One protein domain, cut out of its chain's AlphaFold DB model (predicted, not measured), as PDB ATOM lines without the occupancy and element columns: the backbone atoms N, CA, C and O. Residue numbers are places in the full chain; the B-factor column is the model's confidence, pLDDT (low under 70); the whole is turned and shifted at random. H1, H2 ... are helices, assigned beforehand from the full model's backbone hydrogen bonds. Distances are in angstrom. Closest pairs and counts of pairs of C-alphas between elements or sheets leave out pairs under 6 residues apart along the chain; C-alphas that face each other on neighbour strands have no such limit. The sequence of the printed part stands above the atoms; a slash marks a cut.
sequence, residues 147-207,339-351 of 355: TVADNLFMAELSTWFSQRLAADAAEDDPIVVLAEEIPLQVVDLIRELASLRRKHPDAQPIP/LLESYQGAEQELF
ATOM      1  N   THR A 147     -10.535  35.901  39.275       82.50
ATOM      2  CA  THR A 147      -9.539  36.052  38.203       82.50
ATOM      3  C   THR A 147      -8.776  37.366  38.326       82.50
ATOM      4  O   THR A 147      -7.573  37.420  38.084       82.50
ATOM      5  N   VAL A 148      -9.472  38.445  38.695       84.06
ATOM      6  CA  VAL A 148      -8.853  39.762  38.889       84.06
ATOM      7  C   VAL A 148      -7.908  39.720  40.086       84.06
ATOM      8  O   VAL A 148      -6.771  40.171  39.968       84.06
ATOM      9  N   ALA A 149      -8.347  39.126  41.197       83.50
ATOM     10  CA  ALA A 149      -7.519  38.957  42.387       83.50
ATOM     11  C   ALA A 149      -6.283  38.082  42.103       83.50
ATOM     12  O   ALA A 149      -5.177  38.411  42.522       83.50
ATOM     13  N   ASP A 150      -6.447  36.988  41.352       86.75
ATOM     14  CA  ASP A 150      -5.337  36.116  40.949       86.75
ATOM     15  C   ASP A 150      -4.321  36.834  40.060       86.75
ATOM     16  O   ASP A 150      -3.120  36.740  40.304       86.75
ATOM     17  N   ASN A 151      -4.779  37.592  39.064       88.50
ATOM     18  CA  ASN A 151      -3.883  38.348  38.191       88.50
ATOM     19  C   ASN A 151      -3.117  39.434  38.952       88.50
ATOM     20  O   ASN A 151      -1.922  39.606  38.718       88.50
ATOM     21  N   LEU A 152      -3.789  40.138  39.870       88.25
ATOM     22  CA  LEU A 152      -3.151  41.130  40.734       88.25
ATOM     23  C   LEU A 152      -2.053  40.485  41.587       88.25
ATOM     24  O   LEU A 152      -0.925  40.964  41.605       88.25
ATOM     25  N   PHE A 153      -2.357  39.352  42.223       91.06
ATOM     26  CA  PHE A 153      -1.388  38.632  43.043       91.06
ATOM     27  C   PHE A 153      -0.179  38.152  42.239       91.06
ATOM     28  O   PHE A 153       0.958  38.299  42.676       91.06
ATOM     29  N   MET A 154      -0.407  37.590  41.049       91.19
ATOM     30  CA  MET A 154       0.681  37.103  40.198       91.19
ATOM     31  C   MET A 154       1.574  38.239  39.687       91.19
ATOM     32  O   MET A 154       2.784  38.045  39.562       91.19
ATOM     33  N   ALA A 155       1.005  39.417  39.412       91.31
ATOM     34  CA  ALA A 155       1.782  40.602  39.067       91.31
ATOM     35  C   ALA A 155       2.663  41.053  40.242       91.31
ATOM     36  O   ALA A 155       3.853  41.311  40.050       91.31
ATOM     37  N   GLU A 156       2.109  41.070  41.454       92.75
ATOM     38  CA  GLU A 156       2.842  41.460  42.658       92.75
ATOM     39  C   GLU A 156       3.965  40.470  42.992       92.75
ATOM     40  O   GLU A 156       5.110  40.867  43.204       92.75
ATOM     41  N   LEU A 157       3.679  39.168  42.909       93.56
ATOM     42  CA  LEU A 157       4.664  38.099  43.077       93.56
ATOM     43  C   LEU A 157       5.822  38.228  42.082       93.56
ATOM     44  O   LEU A 157       6.981  38.083  42.464       93.56
ATOM     45  N   SER A 158       5.522  38.509  40.810       91.56
ATOM     46  CA  SER A 158       6.551  38.677  39.781       91.56
ATOM     47  C   SER A 158       7.440  39.888  40.064       91.56
ATOM     48  O   SER A 158       8.658  39.805  39.885       91.56
ATOM     49  N   THR A 159       6.853  41.003  40.501       91.81
ATOM     50  CA  THR A 159       7.593  42.220  40.858       91.81
ATOM     51  C   THR A 159       8.495  41.970  42.060       91.81
ATOM     52  O   THR A 159       9.698  42.210  41.982       91.81
ATOM     53  N   TRP A 160       7.931  41.415  43.133       92.88
ATOM     54  CA  TRP A 160       8.647  41.077  44.361       92.88
ATOM     55  C   TRP A 160       9.814  40.114  44.101       92.88
ATOM     56  O   TRP A 160      10.938  40.377  44.529       92.88
ATOM     57  N   PHE A 161       9.585  39.041  43.337       91.44
ATOM     58  CA  PHE A 161      10.624  38.060  43.017       91.44
ATOM     59  C   PHE A 161      11.764  38.689  42.205       91.44
ATOM     60  O   PHE A 161      12.935  38.451  42.486       91.44
ATOM     61  N   SER A 162      11.434  39.551  41.238       89.44
ATOM     62  CA  SER A 162      12.441  40.250  40.426       89.44
ATOM     63  C   SER A 162      13.271  41.238  41.249       89.44
ATOM     64  O   SER A 162      14.465  41.376  41.007       89.44
ATOM     65  N   GLN A 163      12.654  41.924  42.218       88.69
ATOM     66  CA  GLN A 163      13.349  42.850  43.117       88.69
ATOM     67  C   GLN A 163      14.296  42.118  44.070       88.69
ATOM     68  O   GLN A 163      15.408  42.583  44.292       88.69
ATOM     69  N   ARG A 164      13.890  40.957  44.597       87.75
ATOM     70  CA  ARG A 164      14.740  40.132  45.472       87.75
ATOM     71  C   ARG A 164      15.967  39.562  44.765       87.75
ATOM     72  O   ARG A 164      16.964  39.313  45.420       87.75
ATOM     73  N   LEU A 165      15.905  39.392  43.446       87.31
ATOM     74  CA  LEU A 165      17.028  38.942  42.616       87.31
ATOM     75  C   LEU A 165      17.810  40.101  41.970       87.31
ATOM     76  O   LEU A 165      18.579  39.880  41.031       87.31
ATOM     77  N   ALA A 166      17.595  41.344  42.413       85.94
ATOM     78  CA  ALA A 166      18.348  42.493  41.922       85.94
ATOM     79  C   ALA A 166      19.833  42.419  42.328       85.94
ATOM     80  O   ALA A 166      20.221  41.694  43.240       85.94
ATOM     81  N   ALA A 167      20.687  43.172  41.630       67.62
ATOM     82  CA  ALA A 167      22.147  43.074  41.756       67.62
ATOM     83  C   ALA A 167      22.715  43.475  43.137       67.62
ATOM     84  O   ALA A 167      23.894  43.254  43.392       67.62
ATOM     85  N   ASP A 168      21.905  44.090  43.996       77.44
ATOM     86  CA  ASP A 168      22.213  44.494  45.369       77.44
ATOM     87  C   ASP A 168      21.584  43.574  46.431       77.44
ATOM     88  O   ASP A 168      21.577  43.918  47.615       77.44
ATOM     89  N   ALA A 169      21.064  42.412  46.029       77.19
ATOM     90  CA  ALA A 169      20.494  41.440  46.949       77.19
ATOM     91  C   ALA A 169      21.543  40.902  47.937       77.19
ATOM     92  O   ALA A 169      22.713  40.716  47.597       77.19
ATOM     93  N   ALA A 170      21.113  40.654  49.175       81.88
ATOM     94  CA  ALA A 170      21.970  40.034  50.176       81.88
ATOM     95  C   ALA A 170      22.346  38.612  49.728       81.88
ATOM     96  O   ALA A 170      21.472  37.848  49.325       81.88
ATOM     97  N   GLU A 171      23.630  38.255  49.828       80.94
ATOM     98  CA  GLU A 171      24.126  36.928  49.421       80.94
ATOM     99  C   GLU A 171      23.447  35.780  50.194       80.94
ATOM    100  O   GLU A 171      23.281  34.696  49.646       80.94
ATOM    101  N   ASP A 172      23.002  36.034  51.432       86.69
ATOM    102  CA  ASP A 172      22.280  35.066  52.273       86.69
ATOM    103  C   ASP A 172      20.741  35.213  52.213       86.69
ATOM    104  O   ASP A 172      20.007  34.663  53.032       86.69
ATOM    105  N   ASP A 173      20.201  35.977  51.255       89.62
ATOM    106  CA  ASP A 173      18.749  36.023  51.066       89.62
ATOM    107  C   ASP A 173      18.237  34.628  50.641       89.62
ATOM    108  O   ASP A 173      18.742  34.062  49.662       89.62
ATOM    109  N   PRO A 174      17.205  34.070  51.309       92.31
ATOM    110  CA  PRO A 174      16.678  32.744  50.990       92.31
ATOM    111  C   PRO A 174      16.319  32.552  49.516       92.31
ATOM    112  O   PRO A 174      16.488  31.469  48.960       92.31
ATOM    113  N   ILE A 175      15.818  33.597  48.861       92.19
ATOM    114  CA  ILE A 175      15.398  33.549  47.462       92.19
ATOM    115  C   ILE A 175      16.609  33.516  46.534       92.19
ATOM    116  O   ILE A 175      16.586  32.779  45.547       92.19
ATOM    117  N   VAL A 176      17.662  34.268  46.859       92.44
ATOM    118  CA  VAL A 176      18.926  34.273  46.109       92.44
ATOM    119  C   VAL A 176      19.592  32.906  46.209       92.44
ATOM    120  O   VAL A 176      19.850  32.284  45.179       92.44
ATOM    121  N   VAL A 177      19.760  32.384  47.429       92.81
ATOM    122  CA  VAL A 177      20.354  31.059  47.662       92.81
ATOM    123  C   VAL A 177      19.591  29.976  46.897       92.81
ATOM    124  O   VAL A 177      20.190  29.174  46.182       92.81
ATOM    125  N   LEU A 178      18.258  29.952  46.987       93.00
ATOM    126  CA  LEU A 178      17.458  28.965  46.258       93.00
ATOM    127  C   LEU A 178      17.547  29.148  44.738       93.00
ATOM    128  O   LEU A 178      17.525  28.159  44.005       93.00
ATOM    129  N   ALA A 179      17.650  30.380  44.241       92.25
ATOM    130  CA  ALA A 179      17.810  30.622  42.812       92.25
ATOM    131  C   ALA A 179      19.146  30.096  42.272       92.25
ATOM    132  O   ALA A 179      19.193  29.649  41.127       92.25
ATOM    133  N   GLU A 180      20.200  30.093  43.087       91.69
ATOM    134  CA  GLU A 180      21.501  29.521  42.730       91.69
ATOM    135  C   GLU A 180      21.526  27.991  42.846       91.69
ATOM    136  O   GLU A 180      22.009  27.306  41.942       91.69
ATOM    137  N   GLU A 181      20.974  27.445  43.930       91.62
ATOM    138  CA  GLU A 181      21.045  26.013  44.251       91.62
ATOM    139  C   GLU A 181      20.012  25.180  43.465       91.62
ATOM    140  O   GLU A 181      20.279  24.038  43.078       91.62
ATOM    141  N   ILE A 182      18.827  25.739  43.181       91.50
ATOM    142  CA  ILE A 182      17.730  25.069  42.458       91.50
ATOM    143  C   ILE A 182      17.098  25.951  41.353       91.50
ATOM    144  O   ILE A 182      15.871  26.103  41.297       91.50
ATOM    145  N   PRO A 183      17.881  26.464  40.382       91.88
ATOM    146  CA  PRO A 183      17.446  27.482  39.410       91.88
ATOM    147  C   PRO A 183      16.236  27.079  38.558       91.88
ATOM    148  O   PRO A 183      15.457  27.925  38.125       91.88
ATOM    149  N   LEU A 184      16.064  25.779  38.302       91.69
ATOM    150  CA  LEU A 184      14.959  25.258  37.491       91.69
ATOM    151  C   LEU A 184      13.663  25.038  38.286       91.69
ATOM    152  O   LEU A 184      12.625  24.816  37.673       91.69
ATOM    153  N   GLN A 185      13.721  25.052  39.620       92.81
ATOM    154  CA  GLN A 185      12.593  24.714  40.501       92.81
ATOM    155  C   GLN A 185      12.167  25.882  41.394       92.81
ATOM    156  O   GLN A 185      11.018  25.920  41.828       92.81
ATOM    157  N   VAL A 186      13.060  26.847  41.647       93.44
ATOM    158  CA  VAL A 186      12.816  27.968  42.567       93.44
ATOM    159  C   VAL A 186      11.522  28.719  42.244       93.44
ATOM    160  O   VAL A 186      10.731  28.987  43.139       93.44
ATOM    161  N   VAL A 187      11.246  29.000  40.968       91.19
ATOM    162  CA  VAL A 187      10.066  29.785  40.567       91.19
ATOM    163  C   VAL A 187       8.766  29.071  40.936       91.19
ATOM    164  O   VAL A 187       7.837  29.706  41.439       91.19
ATOM    165  N   ASP A 188       8.699  27.763  40.699       92.81
ATOM    166  CA  ASP A 188       7.509  26.970  41.000       92.81
ATOM    167  C   ASP A 188       7.353  26.776  42.513       92.81
ATOM    168  O   ASP A 188       6.263  26.993  43.039       92.81
ATOM    169  N   LEU A 189       8.449  26.500  43.231       92.12
ATOM    170  CA  LEU A 189       8.456  26.385  44.693       92.12
ATOM    171  C   LEU A 189       7.946  27.666  45.369       92.12
ATOM    172  O   LEU A 189       7.058  27.620  46.223       92.12
ATOM    173  N   ILE A 190       8.482  28.821  44.968       92.75
ATOM    174  CA  ILE A 190       8.089  30.123  45.511       92.75
ATOM    175  C   ILE A 190       6.629  30.432  45.182       92.75
ATOM    176  O   ILE A 190       5.899  30.926  46.040       92.75
ATOM    177  N   ARG A 191       6.164  30.100  43.973       92.50
ATOM    178  CA  ARG A 191       4.760  30.281  43.586       92.50
ATOM    179  C   ARG A 191       3.817  29.419  44.418       92.50
ATOM    180  O   ARG A 191       2.773  29.909  44.850       92.50
ATOM    181  N   GLU A 192       4.161  28.153  44.637       92.81
ATOM    182  CA  GLU A 192       3.371  27.245  45.469       92.81
ATOM    183  C   GLU A 192       3.294  27.745  46.913       92.81
ATOM    184  O   GLU A 192       2.195  27.856  47.465       92.81
ATOM    185  N   LEU A 193       4.433  28.132  47.493       91.50
ATOM    186  CA  LEU A 193       4.493  28.649  48.858       91.50
ATOM    187  C   LEU A 193       3.724  29.971  49.005       91.50
ATOM    188  O   LEU A 193       2.933  30.125  49.937       91.50
ATOM    189  N   ALA A 194       3.879  30.898  48.058       92.38
ATOM    190  CA  ALA A 194       3.149  32.161  48.042       92.38
ATOM    191  C   ALA A 194       1.632  31.941  47.892       92.38
ATOM    192  O   ALA A 194       0.837  32.583  48.580       92.38
ATOM    193  N   SER A 195       1.207  30.990  47.049       91.50
ATOM    194  CA  SER A 195      -0.207  30.612  46.917       91.50
ATOM    195  C   SER A 195      -0.770  30.027  48.214       91.50
ATOM    196  O   SER A 195      -1.895  30.357  48.600       91.50
ATOM    197  N   LEU A 196       0.006  29.189  48.908       91.25
ATOM    198  CA  LEU A 196      -0.369  28.621  50.202       91.25
ATOM    199  C   LEU A 196      -0.533  29.724  51.253       91.25
ATOM    200  O   LEU A 196      -1.578  29.784  51.902       91.25
ATOM    201  N   ARG A 197       0.444  30.631  51.369       89.94
ATOM    202  CA  ARG A 197       0.402  31.763  52.309       89.94
ATOM    203  C   ARG A 197      -0.750  32.727  52.011       89.94
ATOM    204  O   ARG A 197      -1.411  33.180  52.935       89.94
ATOM    205  N   ARG A 198      -1.079  32.975  50.737       90.69
ATOM    206  CA  ARG A 198      -2.258  33.778  50.358       90.69
ATOM    207  C   ARG A 198      -3.574  33.123  50.781       90.69
ATOM    208  O   ARG A 198      -4.476  33.808  51.251       90.69
ATOM    209  N   LYS A 199      -3.705  31.804  50.602       88.44
ATOM    210  CA  LYS A 199      -4.910  31.053  51.006       88.44
ATOM    211  C   LYS A 199      -5.044  30.932  52.522       88.44
ATOM    212  O   LYS A 199      -6.162  30.829  53.023       88.44
ATOM    213  N   HIS A 200      -3.920  30.936  53.232       89.19
ATOM    214  CA  HIS A 200      -3.856  30.788  54.680       89.19
ATOM    215  C   HIS A 200      -2.936  31.860  55.293       89.19
ATOM    216  O   HIS A 200      -1.811  31.540  55.679       89.19
ATOM    217  N   PRO A 201      -3.399  33.120  55.410       81.56
ATOM    218  CA  PRO A 201      -2.564  34.235  55.880       81.56
ATOM    219  C   PRO A 201      -1.979  34.012  57.282       81.56
ATOM    220  O   PRO A 201      -0.823  34.344  57.548       81.56
ATOM    221  N   ASP A 202      -2.752  33.361  58.155       82.75
ATOM    222  CA  ASP A 202      -2.365  33.064  59.538       82.75
ATOM    223  C   ASP A 202      -1.471  31.817  59.672       82.75
ATOM    224  O   ASP A 202      -1.035  31.481  60.773       82.75
ATOM    225  N   ALA A 203      -1.207  31.088  58.580       86.00
ATOM    226  CA  ALA A 203      -0.405  29.869  58.633       86.00
ATOM    227  C   ALA A 203       1.072  30.203  58.837       86.00
ATOM    228  O   ALA A 203       1.756  30.604  57.896       86.00
ATOM    229  N   GLN A 204       1.561  30.002  60.055       86.00
ATOM    230  CA  GLN A 204       2.961  30.195  60.408       86.00
ATOM    231  C   GLN A 204       3.671  28.843  60.552       86.00
ATOM    232  O   GLN A 204       3.086  27.906  61.112       86.00
ATOM    233  N   PRO A 205       4.913  28.710  60.058       90.19
ATOM    234  CA  PRO A 205       5.716  27.531  60.331       90.19
ATOM    235  C   PRO A 205       6.038  27.431  61.824       90.19
ATOM    236  O   PRO A 205       6.066  28.429  62.545       90.19
ATOM    237  N   ILE A 206       6.270  26.206  62.293       91.19
ATOM    238  CA  ILE A 206       6.642  25.953  63.685       91.19
ATOM    239  C   ILE A 206       8.105  26.383  63.859       91.19
ATOM    240  O   ILE A 206       8.966  25.794  63.202       91.19
ATOM    241  N   PRO A 207       8.407  27.377  64.714       89.62
ATOM    242  CA  PRO A 207       9.779  27.806  64.919       89.62
ATOM    243  C   PRO A 207      10.580  26.727  65.658       89.62
ATOM    244  O   PRO A 207      10.023  26.010  66.501       89.62
ATOM    245  N   LEU A 339       5.652  40.423  50.576       89.81
ATOM    246  CA  LEU A 339       4.832  40.185  49.384       89.81
ATOM    247  C   LEU A 339       3.340  40.267  49.731       89.81
ATOM    248  O   LEU A 339       2.569  40.883  48.997       89.81
ATOM    249  N   LEU A 340       2.928  39.645  50.838       89.06
ATOM    250  CA  LEU A 340       1.531  39.646  51.271       89.06
ATOM    251  C   LEU A 340       1.081  41.044  51.706       89.06
ATOM    252  O   LEU A 340      -0.024  41.450  51.358       89.06
ATOM    253  N   GLU A 341       1.936  41.784  52.409       87.25
ATOM    254  CA  GLU A 341       1.684  43.180  52.782       87.25
ATOM    255  C   GLU A 341       1.532  44.074  51.544       87.25
ATOM    256  O   GLU A 341       0.568  44.836  51.448       87.25
ATOM    257  N   SER A 342       2.429  43.937  50.560       85.25
ATOM    258  CA  SER A 342       2.356  44.690  49.301       85.25
ATOM    259  C   SER A 342       1.084  44.360  48.517       85.25
ATOM    260  O   SER A 342       0.375  45.256  48.062       85.25
ATOM    261  N   TYR A 343       0.721  43.076  48.440       87.31
ATOM    262  CA  TYR A 343      -0.523  42.638  47.809       87.31
ATOM    263  C   TYR A 343      -1.766  43.206  48.513       87.31
ATOM    264  O   TYR A 343      -2.669  43.700  47.841       87.31
ATOM    265  N   GLN A 344      -1.807  43.200  49.850       83.25
ATOM    266  CA  GLN A 344      -2.900  43.810  50.617       83.25
ATOM    267  C   GLN A 344      -2.988  45.326  50.382       83.25
ATOM    268  O   GLN A 344      -4.088  45.867  50.264       83.25
ATOM    269  N   GLY A 345      -1.845  46.012  50.282       82.12
ATOM    270  CA  GLY A 345      -1.785  47.428  49.916       82.12
ATOM    271  C   GLY A 345      -2.330  47.686  48.509       82.12
ATOM    272  O   GLY A 345      -3.188  48.547  48.327       82.12
ATOM    273  N   ALA A 346      -1.914  46.885  47.528       80.00
ATOM    274  CA  ALA A 346      -2.391  46.980  46.151       80.00
ATOM    275  C   ALA A 346      -3.901  46.700  46.035       80.00
ATOM    276  O   ALA A 346      -4.603  47.389  45.293       80.00
ATOM    277  N   GLU A 347      -4.432  45.738  46.800       77.50
ATOM    278  CA  GLU A 347      -5.878  45.514  46.909       77.50
ATOM    279  C   GLU A 347      -6.601  46.757  47.451       77.50
ATOM    280  O   GLU A 347      -7.646  47.134  46.920       77.50
ATOM    281  N   GLN A 348      -6.043  47.436  48.456       72.12
ATOM    282  CA  GLN A 348      -6.627  48.665  49.002       72.12
ATOM    283  C   GLN A 348      -6.564  49.845  48.023       72.12
ATOM    284  O   GLN A 348      -7.497  50.640  47.989       72.12
ATOM    285  N   GLU A 349      -5.515  49.976  47.208       73.31
ATOM    286  CA  GLU A 349      -5.405  51.057  46.213       73.31
ATOM    287  C   GLU A 349      -6.339  50.864  45.010       73.31
ATOM    288  O   GLU A 349      -6.963  51.821  44.544       73.31
ATOM    289  N   LEU A 350      -6.466  49.630  44.511       66.69
ATOM    290  CA  LEU A 350      -7.382  49.288  43.414       66.69
ATOM    291  C   LEU A 350      -8.851  49.309  43.851       66.69
ATOM    292  O   LEU A 350      -9.738  49.595  43.039       66.69
ATOM    293  N   PHE A 351      -9.108  49.035  45.129       66.56
ATOM    294  CA  PHE A 351     -10.437  49.031  45.728       66.56
ATOM    295  C   PHE A 351     -10.465  49.950  46.961       66.56
ATOM    296  O   PHE A 351     -10.574  49.463  48.089       66.56
TER     297      PHE A 351
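This is residues 147 to 207 and 339 to 351 of the 355 residues of the protein "DNA helicase" of Mesorhizobium temperatum (UniProt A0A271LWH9). The long helices H1 and H3 form the two arms of a U closed at one end by short H2, and H4 packs across H1 with residues 339 to 343. Residues 167 to 172 and 202 to 207 stick out. The printed part has 74 residues with four named helices, H1 to H4, and no named strand: all helix. It is only just compact, close to loose, with a radius of gyration of the C-alphas of 13.3 A, spanning 38 by 30 by 21 A.

H1, residues 147 to 164, only just touches H2, residues 174 to 181, with 3 pairs of C-alphas within 8 A, by its residues 161 to 164 alone; the closest C-alphas, of Arg 164 and Ile 175, are 6.9 A apart. H2 and H3, residues 186 to 199, form a helical hairpin at a shallow tilt of 30 degrees. H4, residues 339 to 350, touches H1 at a steep tilt of 49 degrees, opposite ways, closest at the C-alphas of Glu 156 and Tyr 343, 6.3 A. Each helix has every O i to N i+4 pair within hydrogen-bond range.

H1, 25.7 A long, begins at C-alpha 147 (-9.539, 36.052, 38.203). H3 is 19.9 A long; H4 ends at C-alpha 350 (-7.382, 49.288, 43.414).

Residues 208 to 338 are not printed; C-alphas 207 and 339 are 20.5 A apart. The model's pLDDT is under 70 at residues 167, 350 and 351.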